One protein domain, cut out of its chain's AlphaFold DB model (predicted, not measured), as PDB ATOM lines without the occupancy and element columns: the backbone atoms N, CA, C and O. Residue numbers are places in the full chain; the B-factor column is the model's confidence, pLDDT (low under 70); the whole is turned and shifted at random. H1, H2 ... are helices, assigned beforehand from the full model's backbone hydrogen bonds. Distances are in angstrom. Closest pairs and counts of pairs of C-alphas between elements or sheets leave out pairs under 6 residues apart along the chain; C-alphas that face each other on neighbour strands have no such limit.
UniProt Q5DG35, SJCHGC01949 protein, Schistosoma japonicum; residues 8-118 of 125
ATOM      1  N   ILE A   8     -31.905  -7.837 -21.623       87.38
ATOM      2  CA  ILE A   8     -33.258  -8.080 -22.142       87.38
ATOM      3  C   ILE A   8     -33.845  -6.805 -22.770       87.38
ATOM      4  O   ILE A   8     -34.549  -6.875 -23.775       87.38
ATOM      5  N   GLN A   9     -33.524  -5.623 -22.229       88.81
ATOM      6  CA  GLN A   9     -33.956  -4.337 -22.792       88.81
ATOM      7  C   GLN A   9     -33.375  -4.113 -24.197       88.81
ATOM      8  O   GLN A   9     -34.073  -3.631 -25.090       88.81
ATOM      9  N   ILE A  10     -32.109  -4.485 -24.403       90.94
ATOM     10  CA  ILE A  10     -31.439  -4.388 -25.704       90.94
ATOM     11  C   ILE A  10     -32.014  -5.428 -26.665       90.94
ATOM     12  O   ILE A  10     -32.345  -5.085 -27.797       90.94
ATOM     13  N   GLU A  11     -32.177  -6.675 -26.223       91.69
ATOM     14  CA  GLU A  11     -32.734  -7.755 -27.049       91.69
ATOM     15  C   GLU A  11     -34.151  -7.430 -27.543       91.69
ATOM     16  O   GLU A  11     -34.464  -7.646 -28.717       91.69
ATOM     17  N   ALA A  12     -34.994  -6.851 -26.682       93.75
ATOM     18  CA  ALA A  12     -36.334  -6.405 -27.052       93.75
ATOM     19  C   ALA A  12     -36.297  -5.305 -28.128       93.75
ATOM     20  O   ALA A  12     -36.997  -5.408 -29.137       93.75
ATOM     21  N   ALA A  13     -35.442  -4.291 -27.960       94.69
ATOM     22  CA  ALA A  13     -35.298  -3.212 -28.936       94.69
ATOM     23  C   ALA A  13     -34.742  -3.707 -30.281       94.69
ATOM     24  O   ALA A  13     -35.236  -3.308 -31.337       94.69
ATOM     25  N   VAL A  14     -33.760  -4.616 -30.256       94.94
ATOM     26  CA  VAL A  14     -33.225  -5.265 -31.462       94.94
ATOM     27  C   VAL A  14     -34.311  -6.063 -32.174       94.94
ATOM     28  O   VAL A  14     -34.460  -5.939 -33.387       94.94
ATOM     29  N   THR A  15     -35.106  -6.832 -31.433       93.50
ATOM     30  CA  THR A  15     -36.213  -7.615 -31.999       93.50
ATOM     31  C   THR A  15     -37.223  -6.710 -32.694       93.50
ATOM     32  O   THR A  15     -37.576  -6.955 -33.846       93.50
ATOM     33  N   GLN A  16     -37.642  -5.625 -32.040       93.75
ATOM     34  CA  GLN A  16     -38.583  -4.676 -32.627       93.75
ATOM     35  C   GLN A  16     -38.004  -3.985 -33.872       93.75
ATOM     36  O   GLN A  16     -38.682  -3.900 -34.894       93.75
ATOM     37  N   ALA A  17     -36.741  -3.553 -33.827       94.56
ATOM     38  CA  ALA A  17     -36.075  -2.952 -34.983       94.56
ATOM     39  C   ALA A  17     -35.960  -3.933 -36.164       94.56
ATOM     40  O   ALA A  17     -36.152  -3.543 -37.312       94.56
ATOM     41  N   LEU A  18     -35.714  -5.220 -35.899       93.00
ATOM     42  CA  LEU A  18     -35.713  -6.260 -36.930       93.00
ATOM     43  C   LEU A  18     -37.108  -6.513 -37.511       93.00
ATOM     44  O   LEU A  18     -37.212  -6.805 -38.700       93.00
ATOM     45  N   MET A  19     -38.174  -6.397 -36.716       92.88
ATOM     46  CA  MET A  19     -39.545  -6.451 -37.238       92.88
ATOM     47  C   MET A  19     -39.810  -5.270 -38.176       92.88
ATOM     48  O   MET A  19     -40.240  -5.489 -39.304       92.88
ATOM     49  N   HIS A  20     -39.453  -4.047 -37.767       92.94
ATOM     50  CA  HIS A  20     -39.562  -2.859 -38.622       92.94
ATOM     51  C   HIS A  20     -38.724  -2.978 -39.909       92.94
ATOM     52  O   HIS A  20     -39.140  -2.508 -40.964       92.94
ATOM     53  N   TYR A  21     -37.541  -3.597 -39.831       90.88
ATOM     54  CA  TYR A  21     -36.641  -3.789 -40.972       90.88
ATOM     55  C   TYR A  21     -37.149  -4.836 -41.972       90.88
ATOM     56  O   TYR A  21     -37.004  -4.649 -43.177       90.88
ATOM     57  N   ASN A  22     -37.721  -5.943 -41.488       86.50
ATOM     58  CA  ASN A  22     -38.116  -7.072 -42.336       86.50
ATOM     59  C   ASN A  22     -39.581  -7.026 -42.795       86.50
ATOM     60  O   ASN A  22     -39.924  -7.699 -43.765       86.50
ATOM     61  N   ASP A  23     -40.447  -6.289 -42.099       80.94
ATOM     62  CA  ASP A  23     -41.888  -6.289 -42.343       80.94
ATOM     63  C   ASP A  23     -42.433  -4.864 -42.512       80.94
ATOM     64  O   ASP A  23     -42.804  -4.193 -41.548       80.94
ATOM     65  N   GLU A  24     -42.552  -4.403 -43.759       68.81
ATOM     66  CA  GLU A  24     -43.142  -3.093 -44.073       68.81
ATOM     67  C   GLU A  24     -44.612  -2.974 -43.631       68.81
ATOM     68  O   GLU A  24     -45.095  -1.867 -43.386       68.81
ATOM     69  N   SER A  25     -45.331  -4.093 -43.455       75.06
ATOM     70  CA  SER A  25     -46.715  -4.069 -42.961       75.06
ATOM     71  C   SER A  25     -46.812  -3.695 -41.478       75.06
ATOM     72  O   SER A  25     -47.859  -3.228 -41.026       75.06
ATOM     73  N   SER A  26     -45.700  -3.796 -40.742       69.88
ATOM     74  CA  SER A  26     -45.567  -3.322 -39.359       69.88
ATOM     75  C   SER A  26     -45.323  -1.806 -39.240       69.88
ATOM     76  O   SER A  26     -45.236  -1.277 -38.132       69.88
ATOM     77  N   GLY A  27     -45.265  -1.092 -40.370       72.50
ATOM     78  CA  GLY A  27     -45.004   0.349 -40.442       72.50
ATOM     79  C   GLY A  27     -43.603   0.707 -40.943       72.50
ATOM     80  O   GLY A  27     -43.346   1.885 -41.182       72.50
ATOM     81  N   GLY A  28     -42.738  -0.292 -41.152       87.25
ATOM     82  CA  GLY A  28     -41.366  -0.102 -41.621       87.25
ATOM     83  C   GLY A  28     -40.462   0.588 -40.595       87.25
ATOM     84  O   GLY A  28     -40.876   0.902 -39.478       87.25
ATOM     85  N   MET A  29     -39.207   0.830 -40.978       92.31
ATOM     86  CA  MET A  29     -38.280   1.608 -40.152       92.31
ATOM     87  C   MET A  29     -38.643   3.093 -40.151       92.31
ATOM     88  O   MET A  29     -38.918   3.686 -41.197       92.31
ATOM     89  N   TYR A  30     -38.565   3.714 -38.974       91.31
ATOM     90  CA  TYR A  30     -38.704   5.166 -38.827       91.31
ATOM     91  C   TYR A  30     -37.394   5.903 -39.123       91.31
ATOM     92  O   TYR A  30     -37.395   7.091 -39.460       91.31
ATOM     93  N   THR A  31     -36.268   5.212 -38.982       92.62
ATOM     94  CA  THR A  31     -34.925   5.714 -39.258       92.62
ATOM     95  C   THR A  31     -34.379   5.168 -40.581       92.62
ATOM     96  O   THR A  31     -35.023   4.391 -41.282       92.62
ATOM     97  N   ARG A  32     -33.182   5.624 -40.970       91.31
ATOM     98  CA  ARG A  32     -32.561   5.245 -42.251       91.31
ATOM     99  C   ARG A  32     -31.841   3.902 -42.204       91.31
ATOM    100  O   ARG A  32     -31.682   3.274 -43.244       91.31
ATOM    101  N   GLU A  33     -31.362   3.502 -41.031       92.75
ATOM    102  CA  GLU A  33     -30.470   2.358 -40.868       92.75
ATOM    103  C   GLU A  33     -30.827   1.571 -39.605       92.75
ATOM    104  O   GLU A  33     -31.236   2.140 -38.591       92.75
ATOM    105  N   LEU A  34     -30.604   0.255 -39.637       93.00
ATOM    106  CA  LEU A  34     -30.922  -0.636 -38.520       93.00
ATOM    107  C   LEU A  34     -30.267  -0.218 -37.181       93.00
ATOM    108  O   LEU A  34     -30.966  -0.244 -36.170       93.00
ATOM    109  N   PRO A  35     -28.990   0.222 -37.116       93.50
ATOM    110  CA  PRO A  35     -28.400   0.684 -35.858       93.50
ATOM    111  C   PRO A  35     -29.153   1.865 -35.237       93.50
ATOM    112  O   PRO A  35     -29.381   1.884 -34.028       93.50
ATOM    113  N   THR A  36     -29.582   2.835 -36.050       94.31
ATOM    114  CA  THR A  36     -30.371   3.971 -35.556       94.31
ATOM    115  C   THR A  36     -31.793   3.566 -35.189       94.31
ATOM    116  O   THR A  36     -32.352   4.130 -34.250       94.31
ATOM    117  N   GLU A  37     -32.351   2.553 -35.857       95.69
ATOM    118  CA  GLU A  37     -33.670   2.006 -35.536       95.69
ATOM    119  C   GLU A  37     -33.664   1.304 -34.177       95.69
ATOM    120  O   GLU A  37     -34.600   1.452 -33.402       95.69
ATOM    121  N   ILE A  38     -32.583   0.601 -33.836       95.38
ATOM    122  CA  ILE A  38     -32.423  -0.033 -32.520       95.38
ATOM    123  C   ILE A  38     -32.417   1.020 -31.410       95.38
ATOM    124  O   ILE A  38     -33.101   0.854 -30.402       95.38
ATOM    125  N   LEU A  39     -31.680   2.121 -31.598       94.88
ATOM    126  CA  LEU A  39     -31.682   3.228 -30.637       94.88
ATOM    127  C   LEU A  39     -33.067   3.873 -30.529       94.88
ATOM    128  O   LEU A  39     -33.505   4.197 -29.427       94.88
ATOM    129  N   TYR A  40     -33.774   4.014 -31.651       95.62
ATOM    130  CA  TYR A  40     -35.153   4.492 -31.672       95.62
ATOM    131  C   TYR A  40     -36.094   3.567 -30.886       95.62
ATOM    132  O   TYR A  40     -36.833   4.049 -30.034       95.62
ATOM    133  N   CYS A  41     -36.007   2.248 -31.085       94.81
ATOM    134  CA  CYS A  41     -36.803   1.249 -30.366       94.81
ATOM    135  C   CYS A  41     -36.468   1.149 -28.868       94.81
ATOM    136  O   CYS A  41     -37.292   0.671 -28.094       94.81
ATOM    137  N   LEU A  42     -35.284   1.600 -28.434       94.19
ATOM    138  CA  LEU A  42     -34.977   1.746 -27.009       94.19
ATOM    139  C   LEU A  42     -35.731   2.921 -26.381       94.19
ATOM    140  O   LEU A  42     -36.040   2.869 -25.190       94.19
ATOM    141  N   SER A  43     -36.021   3.980 -27.136       94.62
ATOM    142  CA  SER A  43     -36.645   5.172 -26.574       94.62
ATOM    143  C   SER A  43     -38.138   4.969 -26.300       94.62
ATOM    144  O   SER A  43     -38.867   4.477 -27.160       94.62
ATOM    145  N   PRO A  44     -38.646   5.415 -25.135       92.19
ATOM    146  CA  PRO A  44     -40.085   5.449 -24.883       92.19
ATOM    147  C   PRO A  44     -40.798   6.546 -25.688       92.19
ATOM    148  O   PRO A  44     -42.030   6.583 -25.717       92.19
ATOM    149  N   ASN A  45     -40.054   7.456 -26.328       87.88
ATOM    150  CA  ASN A  45     -40.621   8.522 -27.139       87.88
ATOM    151  C   ASN A  45     -40.419   8.273 -28.641       87.88
ATOM    152  O   ASN A  45     -39.542   7.535 -29.071       87.88
ATOM    153  N   ARG A  46     -41.243   8.933 -29.461       86.00
ATOM    154  CA  ARG A  46     -41.181   8.825 -30.930       86.00
ATOM    155  C   ARG A  46     -40.266   9.869 -31.582       86.00
ATOM    156  O   ARG A  46     -40.461  10.225 -32.740       86.00
ATOM    157  N   SER A  47     -39.302  10.414 -30.842       94.38
ATOM    158  CA  SER A  47     -38.356  11.415 -31.339       94.38
ATOM    159  C   SER A  47     -37.004  10.769 -31.606       94.38
ATOM    160  O   SER A  47     -36.288  10.389 -30.683       94.38
ATOM    161  N   ILE A  48     -36.615  10.717 -32.882       94.00
ATOM    162  CA  ILE A  48     -35.312  10.182 -33.304       94.00
ATOM    163  C   ILE A  48     -34.167  10.931 -32.611       94.00
ATOM    164  O   ILE A  48     -33.247  10.303 -32.100       94.00
ATOM    165  N   ASN A  49     -34.240  12.264 -32.534       94.25
ATOM    166  CA  ASN A  49     -33.198  13.066 -31.888       94.25
ATOM    167  C   ASN A  49     -33.053  12.700 -30.409       94.25
ATOM    168  O   ASN A  49     -31.945  12.486 -29.935       94.25
ATOM    169  N   HIS A  50     -34.175  12.553 -29.701       94.25
ATOM    170  CA  HIS A  50     -34.145  12.177 -28.292       94.25
ATOM    171  C   HIS A  50     -33.570  10.776 -28.085       94.25
ATOM    172  O   HIS A  50     -32.780  10.572 -27.168       94.25
ATOM    173  N   ALA A  51     -33.922   9.825 -28.951       94.25
ATOM    174  CA  ALA A  51     -33.365   8.481 -28.914       94.25
ATOM    175  C   ALA A  51     -31.836   8.491 -29.091       94.25
ATOM    176  O   ALA A  51     -31.114   7.868 -28.311       94.25
ATOM    177  N   LEU A  52     -31.330   9.245 -30.071       93.12
ATOM    178  CA  LEU A  52     -29.893   9.365 -30.327       93.12
ATOM    179  C   LEU A  52     -29.158  10.100 -29.199       93.12
ATOM    180  O   LEU A  52     -28.089   9.657 -28.789       93.12
ATOM    181  N   ASP A  53     -29.738  11.168 -28.655       92.44
ATOM    182  CA  ASP A  53     -29.138  11.932 -27.555       92.44
ATOM    183  C   ASP A  53     -29.086  11.121 -26.247       92.44
ATOM    184  O   ASP A  53     -28.141  11.251 -25.462       92.44
ATOM    185  N   THR A  54     -30.090  10.269 -26.020       91.44
ATOM    186  CA  THR A  54     -30.278   9.518 -24.768       91.44
ATOM    187  C   THR A  54     -29.555   8.171 -24.767       91.44
ATOM    188  O   THR A  54     -28.931   7.804 -23.766       91.44
ATOM    189  N   PHE A  55     -29.628   7.429 -25.877       91.31
ATOM    190  CA  PHE A  55     -29.089   6.066 -25.997       91.31
ATOM    191  C   PHE A  55     -27.843   5.979 -26.886       91.31
ATOM    192  O   PHE A  55     -27.128   4.978 -26.834       91.31
ATOM    193  N   GLY A  56     -27.556   7.010 -27.682       91.38
ATOM    194  CA  GLY A  56     -26.354   7.080 -28.504       91.38
ATOM    195  C   GLY A  56     -25.088   7.437 -27.720       91.38
ATOM    196  O   GLY A  56     -25.099   7.828 -26.550       91.38
ATOM    197  N   VAL A  57     -23.947   7.298 -28.396       90.44
ATOM    198  CA  VAL A  57     -22.638   7.698 -27.868       90.44
ATOM    199  C   VAL A  57     -22.427   9.193 -28.105       90.44
ATOM    200  O   VAL A  57     -22.682   9.697 -29.194       90.44
ATOM    201  N   ASN A  58     -21.903   9.903 -27.105       90.19
ATOM    202  CA  ASN A  58     -21.503  11.303 -27.226       90.19
ATOM    203  C   ASN A  58     -20.081  11.517 -26.682       90.19
ATOM    204  O   ASN A  58     -19.468  10.615 -26.112       90.19
ATOM    205  N   ALA A  59     -19.549  12.734 -26.824       90.44
ATOM    206  CA  ALA A  59     -18.178  13.064 -26.419       90.44
ATOM    207  C   ALA A  59     -17.890  12.850 -24.915       90.44
ATOM    208  O   ALA A  59     -16.732  12.735 -24.510       90.44
ATOM    209  N   SER A  60     -18.928  12.798 -24.076       89.44
ATOM    210  CA  SER A  60     -18.805  12.557 -22.635       89.44
ATOM    211  C   SER A  60     -18.932  11.081 -22.243       89.44
ATOM    212  O   SER A  60     -18.688  10.746 -21.081       89.44
ATOM    213  N   THR A  61     -19.272  10.188 -23.179       87.56
ATOM    214  CA  THR A  61     -19.455   8.757 -22.915       87.56
ATOM    215  C   THR A  61     -18.159   8.119 -22.405       87.56
ATOM    216  O   THR A  61     -17.111   8.206 -23.039       87.56
ATOM    217  N   LYS A  62     -18.234   7.471 -21.234       87.94
ATOM    218  CA  LYS A  62     -17.116   6.736 -20.598       87.94
ATOM    219  C   LYS A  62     -17.297   5.223 -20.583       87.94
ATOM    220  O   LYS A  62     -16.341   4.495 -20.356       87.94
ATOM    221  N   GLU A  63     -18.520   4.764 -20.812       86.88
ATOM    222  CA  GLU A  63     -18.891   3.355 -20.841       86.88
ATOM    223  C   GLU A  63     -19.947   3.191 -21.930       86.88
ATOM    224  O   GLU A  63     -20.886   3.994 -21.988       86.88
ATOM    225  N   LEU A  64     -19.801   2.165 -22.757       87.69
ATOM    226  CA  LEU A  64     -20.666   1.896 -23.898       87.69
ATOM    227  C   LEU A  64     -20.864   0.389 -24.065       87.69
ATOM    228  O   LEU A  64     -20.041  -0.404 -23.610       87.69
ATOM    229  N   ILE A  65     -21.945   0.020 -24.744       87.69
ATOM    230  CA  ILE A  65     -22.190  -1.340 -25.223       87.69
ATOM    231  C   ILE A  65     -22.035  -1.331 -26.734       87.69
ATOM    232  O   ILE A  65     -22.531  -0.427 -27.403       87.69
ATOM    233  N   VAL A  66     -21.368  -2.355 -27.258       87.62
ATOM    234  CA  VAL A  66     -21.322  -2.621 -28.693       87.62
ATOM    235  C   VAL A  66     -22.183  -3.843 -28.972       87.62
ATOM    236  O   VAL A  66     -21.900  -4.925 -28.465       87.62
ATOM    237  N   GLY A  67     -23.240  -3.661 -29.760       86.06
ATOM    238  CA  GLY A  67     -24.036  -4.762 -30.294       86.06
ATOM    239  C   GLY A  67     -23.513  -5.162 -31.669       86.06
ATOM    240  O   GLY A  67     -23.435  -4.318 -32.560       86.06
ATOM    241  N   VAL A  68     -23.166  -6.437 -31.848       85.50
ATOM    242  CA  VAL A  68     -22.805  -6.999 -33.157       85.50
ATOM    243  C   VAL A  68     -23.992  -7.809 -33.659       85.50
ATOM    244  O   VAL A  68     -24.346  -8.826 -33.070       85.50
ATOM    245  N   ILE A  69     -24.613  -7.341 -34.739       84.81
ATOM    246  CA  ILE A  69     -25.752  -8.003 -35.378       84.81
ATOM    247  C   ILE A  69     -25.309  -8.407 -36.773       84.81
ATOM    248  O   ILE A  69     -24.996  -7.554 -37.600       84.81
ATOM    249  N   TYR A  70     -25.279  -9.708 -37.031       82.69
ATOM    250  CA  TYR A  70     -24.965 -10.249 -38.345       82.69
ATOM    251  C   TYR A  70     -25.899 -11.422 -38.653       82.69
ATOM    252  O   TYR A  70     -26.261 -12.176 -37.746       82.69
ATOM    253  N   PRO A  71     -26.322 -11.589 -39.916       78.62
ATOM    254  CA  PRO A  71     -27.100 -12.749 -40.315       78.62
ATOM    255  C   PRO A  71     -26.247 -14.010 -40.178       78.62
ATOM    256  O   PRO A  71     -25.163 -14.092 -40.753       78.62
ATOM    257  N   THR A  72     -26.754 -15.015 -39.472       75.12
ATOM    258  CA  THR A  72     -26.149 -16.347 -39.456       75.12
ATOM    259  C   THR A  72     -27.230 -17.419 -39.527       75.12
ATOM    260  O   THR A  72     -28.291 -17.291 -38.919       75.12
ATOM    261  N   SER A  73     -26.976 -18.473 -40.301       71.62
ATOM    262  CA  SER A  73     -27.839 -19.656 -40.367       71.62
ATOM    263  C   SER A  73     -27.476 -20.707 -39.312       71.62
ATOM    264  O   SER A  73     -28.250 -21.640 -39.103       71.62
ATOM    265  N   VAL A  74     -26.317 -20.574 -38.647       65.88
ATOM    266  CA  VAL A  74     -25.798 -21.529 -37.655       65.88
ATOM    267  C   VAL A  74     -24.955 -20.790 -36.613       65.88
ATOM    268  O   VAL A  74     -23.947 -20.179 -36.951       65.88
ATOM    269  N   TYR A  75     -25.310 -20.903 -35.331       63.19
ATOM    270  CA  TYR A  75     -24.435 -20.450 -34.249       63.19
ATOM    271  C   TYR A  75     -23.217 -21.378 -34.157       63.19
ATOM    272  O   TYR A  75     -23.359 -22.556 -33.822       63.19
ATOM    273  N   GLN A  76     -22.025 -20.873 -34.473       66.06
ATOM    274  CA  GLN A  76     -20.776 -21.626 -34.352       66.06
ATOM    275  C   GLN A  76     -19.902 -20.987 -33.274       66.06
ATOM    276  O   GLN A  76     -19.642 -19.793 -33.287       66.06
ATOM    277  N   SER A  77     -19.421 -21.783 -32.324       60.78
ATOM    278  CA  SER A  77     -18.581 -21.300 -31.220       60.78
ATOM    279  C   SER A  77     -17.208 -20.781 -31.671       60.78
ATOM    280  O   SER A  77     -16.585 -20.021 -30.939       60.78
ATOM    281  N   ASN A  78     -16.763 -21.155 -32.876       64.94
ATOM    282  CA  ASN A  78     -15.538 -20.669 -33.520       64.94
ATOM    283  C   ASN A  78     -15.877 -19.784 -34.729       64.94
ATOM    284  O   ASN A  78     -15.324 -19.972 -35.813       64.94
ATOM    285  N   ASP A  79     -16.833 -18.872 -34.564       76.62
ATOM    286  CA  ASP A  79     -17.236 -17.973 -35.638       76.62
ATOM    287  C   ASP A  79     -16.120 -16.959 -35.934       76.62
ATOM    288  O   ASP A  79     -15.896 -15.991 -35.204       76.62
ATOM    289  N   THR A  80     -15.395 -17.203 -37.025       82.88
ATOM    290  CA  THR A  80     -14.335 -16.325 -37.531       82.88
ATOM    291  C   THR A  80     -14.839 -14.914 -37.820       82.88
ATOM    292  O   THR A  80     -14.088 -13.961 -37.648       82.88
ATOM    293  N   ILE A  81     -16.113 -14.763 -38.195       82.00
ATOM    294  CA  ILE A  81     -16.719 -13.455 -38.462       82.00
ATOM    295  C   ILE A  81     -16.843 -12.676 -37.153       82.00
ATOM    296  O   ILE A  81     -16.520 -11.489 -37.096       82.00
ATOM    297  N   LEU A  82     -17.270 -13.341 -36.076       81.00
ATOM    298  CA  LEU A  82     -17.360 -12.715 -34.760       81.00
ATOM    299  C   LEU A  82     -15.976 -12.289 -34.247       81.00
ATOM    300  O   LEU A  82     -15.844 -11.198 -33.698       81.00
ATOM    301  N   LEU A  83     -14.944 -13.113 -34.460       83.81
ATOM    302  CA  LEU A  83     -13.561 -12.770 -34.108       83.81
ATOM    303  C   LEU A  83     -13.052 -11.545 -34.883       83.81
ATOM    304  O   LEU A  83     -12.431 -10.664 -34.285       83.81
ATOM    305  N   ASP A  84     -13.364 -11.444 -36.176       88.19
ATOM    306  CA  ASP A  84     -13.009 -10.279 -36.993       88.19
ATOM    307  C   ASP A  84     -13.699  -9.003 -36.493       88.19
ATOM    308  O   ASP A  84     -13.062  -7.949 -36.396       88.19
ATOM    309  N   TYR A  85     -14.981  -9.080 -36.117       88.00
ATOM    310  CA  TYR A  85     -15.686  -7.946 -35.513       88.00
ATOM    311  C   TYR A  85     -15.088  -7.546 -34.164       88.00
ATOM    312  O   TYR A  85     -14.900  -6.355 -33.916       88.00
ATOM    313  N   LEU A  86     -14.747  -8.511 -33.306       85.06
ATOM    314  CA  LEU A  86     -14.095  -8.231 -32.025       85.06
ATOM    315  C   LEU A  86     -12.757  -7.512 -32.229       85.06
ATOM    316  O   LEU A  86     -12.514  -6.492 -31.586       85.06
ATOM    317  N   SER A  87     -11.940  -7.964 -33.186       88.50
ATOM    318  CA  SER A  87     -10.678  -7.295 -33.521       88.50
ATOM    319  C   SER A  87     -10.894  -5.861 -34.019       88.50
ATOM    320  O   SER A  87     -10.180  -4.941 -33.617       88.50
ATOM    321  N   GLN A  88     -11.903  -5.621 -34.860       90.44
ATOM    322  CA  GLN A  88     -12.238  -4.266 -35.314       90.44
ATOM    323  C   GLN A  88     -12.678  -3.361 -34.159       90.44
ATOM    324  O   GLN A  88     -12.272  -2.198 -34.102       90.44
ATOM    325  N   ILE A  89     -13.473  -3.887 -33.224       89.62
ATOM    326  CA  ILE A  89     -13.929  -3.150 -32.041       89.62
ATOM    327  C   ILE A  89     -12.740  -2.764 -31.161       89.62
ATOM    328  O   ILE A  89     -12.631  -1.597 -30.784       89.62
ATOM    329  N   GLU A  90     -11.827  -3.696 -30.884       88.62
ATOM    330  CA  GLU A  90     -10.620  -3.439 -30.082       88.62
ATOM    331  C   GLU A  90      -9.717  -2.368 -30.706       88.62
ATOM    332  O   GLU A  90      -9.157  -1.535 -29.995       88.62
ATOM    333  N   ASN A  91      -9.613  -2.342 -32.036       90.94
ATOM    334  CA  ASN A  91      -8.823  -1.335 -32.747       90.94
ATOM    335  C   ASN A  91      -9.518   0.034 -32.833       90.94
ATOM    336  O   ASN A  91      -8.849   1.059 -32.967       90.94
ATOM    337  N   THR A  92     -10.851   0.064 -32.771       92.12
ATOM    338  CA  THR A  92     -11.643   1.295 -32.922       92.12
ATOM    339  C   THR A  92     -11.885   1.989 -31.582       92.12
ATOM    340  O   THR A  92     -11.898   3.218 -31.508       92.12
ATOM    341  N   ILE A  93     -12.091   1.218 -30.514       90.62
ATOM    342  CA  ILE A  93     -12.523   1.731 -29.214       90.62
ATOM    343  C   ILE A  93     -11.362   1.689 -28.228       90.62
ATOM    344  O   ILE A  93     -10.942   0.634 -27.765       90.62
ATOM    345  N   GLN A  94     -10.895   2.869 -27.825       90.62
ATOM    346  CA  GLN A  94      -9.928   2.996 -26.740       90.62
ATOM    347  C   GLN A  94     -10.623   2.769 -25.393       90.62
ATOM    348  O   GLN A  94     -11.280   3.662 -24.857       90.62
ATOM    349  N   GLY A  95     -10.480   1.570 -24.836       88.38
ATOM    350  CA  GLY A  95     -11.067   1.223 -23.547       88.38
ATOM    351  C   GLY A  95     -10.709  -0.183 -23.086       88.38
ATOM    352  O   GLY A  95      -9.876  -0.864 -23.676       88.38
ATOM    353  N   THR A  96     -11.342  -0.615 -21.998       86.75
ATOM    354  CA  THR A  96     -11.206  -1.976 -21.470       86.75
ATOM    355  C   THR A  96     -12.548  -2.681 -21.560       86.75
ATOM    356  O   THR A  96     -13.551  -2.178 -21.051       86.75
ATOM    357  N   MET A  97     -12.566  -3.854 -22.191       82.50
ATOM    358  CA  MET A  97     -13.763  -4.682 -22.260       82.50
ATOM    359  C   MET A  97     -14.111  -5.210 -20.863       82.50
ATOM    360  O   MET A  97     -13.263  -5.762 -20.164       82.50
ATOM    361  N   ASN A  98     -15.367  -5.036 -20.451       80.69
ATOM    362  CA  ASN A  98     -15.860  -5.517 -19.165       80.69
ATOM    363  C   ASN A  98     -17.185  -6.259 -19.358       80.69
ATOM    364  O   ASN A  98     -18.243  -5.641 -19.468       80.69
ATOM    365  N   ALA A  99     -17.120  -7.590 -19.371       67.50
ATOM    366  CA  ALA A  99     -18.291  -8.450 -19.544       67.50
ATOM    367  C   ALA A  99     -19.295  -8.365 -18.374       67.50
ATOM    368  O   ALA A  99     -20.468  -8.682 -18.541       67.50
ATOM    369  N   SER A 100     -18.867  -7.895 -17.199       65.12
ATOM    370  CA  SER A 100     -19.692  -7.826 -15.982       65.12
ATOM    371  C   SER A 100     -20.436  -6.494 -15.813       65.12
ATOM    372  O   SER A 100     -21.117  -6.278 -14.804       65.12
ATOM    373  N   LEU A 101     -20.294  -5.564 -16.764       65.31
ATOM    374  CA  LEU A 101     -20.805  -4.199 -16.636       65.31
ATOM    375  C   LEU A 101     -22.341  -4.151 -16.560       65.31
ATOM    376  O   LEU A 101     -22.890  -3.410 -15.751       65.31
ATOM    377  N   LEU A 102     -23.033  -4.982 -17.341       62.03
ATOM    378  CA  LEU A 102     -24.499  -4.999 -17.401       62.03
ATOM    379  C   LEU A 102     -25.140  -5.390 -16.062       62.03
ATOM    380  O   LEU A 102     -26.056  -4.720 -15.606       62.03
ATOM    381  N   ILE A 103     -24.585  -6.395 -15.381       56.75
ATOM    382  CA  ILE A 103     -25.101  -6.909 -14.100       56.75
ATOM    383  C   ILE A 103     -24.862  -5.910 -12.956       56.75
ATOM    384  O   ILE A 103     -25.648  -5.800 -12.017       56.75
ATOM    385  N   THR A 104     -23.753  -5.169 -13.009       56.91
ATOM    386  CA  THR A 104     -23.352  -4.253 -11.927       56.91
ATOM    387  C   THR A 104     -23.968  -2.859 -12.045       56.91
ATOM    388  O   THR A 104     -23.975  -2.111 -11.064       56.91
ATOM    389  N   GLN A 105     -24.495  -2.497 -13.219       58.22
ATOM    390  CA  GLN A 105     -25.108  -1.190 -13.463       58.22
ATOM    391  C   GLN A 105     -26.623  -1.149 -13.263       58.22
ATOM    392  O   GLN A 105     -27.147  -0.053 -13.040       58.22
ATOM    393  N   SER A 106     -27.307  -2.299 -13.231       55.91
ATOM    394  CA  SER A 106     -28.764  -2.383 -13.042       55.91
ATOM    395  C   SER A 106     -29.262  -1.652 -11.787       55.91
ATOM    396  O   SER A 106     -30.384  -1.158 -11.753       55.91
ATOM    397  N   THR A 107     -28.420  -1.528 -10.754       59.22
ATOM    398  CA  THR A 107     -28.779  -0.880  -9.483       59.22
ATOM    399  C   THR A 107     -28.431   0.606  -9.413       59.22
ATOM    400  O   THR A 107     -29.031   1.327  -8.621       59.22
ATOM    401  N   LYS A 108     -27.478   1.098 -10.219       65.19
ATOM    402  CA  LYS A 108     -26.942   2.466 -10.074       65.19
ATOM    403  C   LYS A 108     -27.787   3.542 -10.748       65.19
ATOM    404  O   LYS A 108     -27.743   4.685 -10.309       65.19
ATOM    405  N   ASN A 109     -28.536   3.197 -11.794       75.56
ATOM    406  CA  ASN A 109     -29.230   4.185 -12.630       75.56
ATOM    407  C   ASN A 109     -30.750   4.006 -12.674       75.56
ATOM    408  O   ASN A 109     -31.416   4.584 -13.532       75.56
ATOM    409  N   ILE A 110     -31.305   3.211 -11.762       82.19
ATOM    410  CA  ILE A 110     -32.703   2.794 -11.852       82.19
ATOM    411  C   ILE A 110     -33.679   3.977 -11.776       82.19
ATOM    412  O   ILE A 110     -34.688   3.971 -12.473       82.19
ATOM    413  N   ASP A 111     -33.347   5.027 -11.019       85.25
ATOM    414  CA  ASP A 111     -34.184   6.226 -10.904       85.25
ATOM    415  C   ASP A 111     -34.213   7.034 -12.214       85.25
ATOM    416  O   ASP A 111     -35.280   7.461 -12.653       85.25
ATOM    417  N   ALA A 112     -33.061   7.192 -12.879       87.38
ATOM    418  CA  ALA A 112     -32.972   7.884 -14.167       87.38
ATOM    419  C   ALA A 112     -33.731   7.125 -15.264       87.38
ATOM    420  O   ALA A 112     -34.434   7.729 -16.072       87.38
ATOM    421  N   VAL A 113     -33.636   5.793 -15.253       88.62
ATOM    422  CA  VAL A 113     -34.395   4.922 -16.157       88.62
ATOM    423  C   VAL A 113     -35.892   5.037 -15.879       88.62
ATOM    424  O   VAL A 113     -36.667   5.244 -16.806       88.62
ATOM    425  N   CYS A 114     -36.319   4.973 -14.616       89.25
ATOM    426  CA  CYS A 114     -37.734   5.126 -14.273       89.25
ATOM    427  C   CYS A 114     -38.290   6.470 -14.744       89.25
ATOM    428  O   CYS A 114     -39.391   6.513 -15.285       89.25
ATOM    429  N   GLN A 115     -37.523   7.550 -14.589       90.19
ATOM    430  CA  GLN A 115     -37.919   8.867 -15.078       90.19
ATOM    431  C   GLN A 115     -38.080   8.895 -16.604       90.19
ATOM    432  O   GLN A 115     -39.097   9.385 -17.087       90.19
ATOM    433  N   GLU A 116     -37.110   8.361 -17.349       91.44
ATOM    434  CA  GLU A 116     -37.153   8.313 -18.816       91.44
ATOM    435  C   GLU A 116     -38.359   7.522 -19.331       91.44
ATOM    436  O   GLU A 116     -39.084   7.990 -20.204       91.44
ATOM    437  N   TYR A 117     -38.616   6.348 -18.751       90.88
ATOM    438  CA  TYR A 117     -39.719   5.472 -19.154       90.88
ATOM    439  C   TYR A 117     -41.064   5.819 -18.489       90.88
ATOM    440  O   TYR A 117     -42.054   5.127 -18.722       90.88
ATOM    441  N   GLY A 118     -41.133   6.869 -17.662       90.25
ATOM    442  CA  GLY A 118     -42.364   7.285 -16.978       90.25
ATOM    443  C   GLY A 118     -42.884   6.288 -15.931       90.25
ATOM    444  O   GLY A 118     -44.084   6.241 -15.661       90.25
TER     445      GLY A 118
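AT A GLANCE: This is residues 8 to 118 of the 125 residues of the protein "SJCHGC01949 protein" of Schistosoma japonicum (UniProt Q5DG35). Look first for a cluster of three helices, with H2 in the middle, H1 packed on one side of it and H3 on another. A long stretch with no named element, residues 56 to 79, leads away from H3 and runs between this cluster and H4, which is set off on the opposite side, and the backbone then folds back through the short H5 to H6. The arrangement is open, with few contacts between helices. You will find 111 residues with six named helices, H1 to H6 in that order, and no named strand; the class is all helix. The whole is only just compact, close to loose, with a radius of gyration of the C-alphas of 15.6 A, and spans 41 by 38 by 24 A.

HOW THE PARTS SIT: Start with H1, residues 8 to 22, and H2, residues 34 to 42. They touch, closest at the C-alphas of Ala 13 and Cys 41, 4.9 A apart. Their lines stand at a steep tilt of 51 degrees, and they run opposite ways. Go on to H3, residues 48 to 55, which touches H2; the closest C-alphas, those of Tyr 40 and Ala 51, are 5.2 A apart. Their lines are about perpendicular, at 76 degrees. H1 and H3 are apart. Further along come H4, residues 80 to 92, H5, residues 101 to 105, and H6, residues 110 to 116; each touches no helix. In all six helices every backbone O i to N i+4 pair is within hydrogen-bond range.

IN THESE COORDINATES: Find C-alpha 8 at (-33.258, -8.080, -22.142); from there H1 runs 20.8 A to C-alpha 22. H2 covers 12.4 A from Leu 34 to Leu 42, and H3 covers 10.4 A from Ile 48 to Phe 55. Look next for C-alpha 80 at (-14.335, -16.325, -37.531), where H4 begins; it runs 18.4 A to Thr 92. H5 is 6.1 A from Leu 101 to Gln 105. H6 runs 9.9 A from Ile 110 to C-alpha 116 at (-37.153, 8.313, -18.816).

THE WHOLE: The C-alphas of Asn 78 and Gly 118, the two farthest apart, are 42.1 A from each other. The printed part has no cut. The links from H1 to H2, 11 residues, and from H3 to H4, 24 residues, are long. Residues 73 to 80 stand free, and so do residues 103 to 115, of which 103 to 105 belong to H5 and 110 to 115 to H6. The mean pLDDT of the printed part is 84.9; look for values under 70 at residues 24, 26, 74 to 78 and 99 to 108.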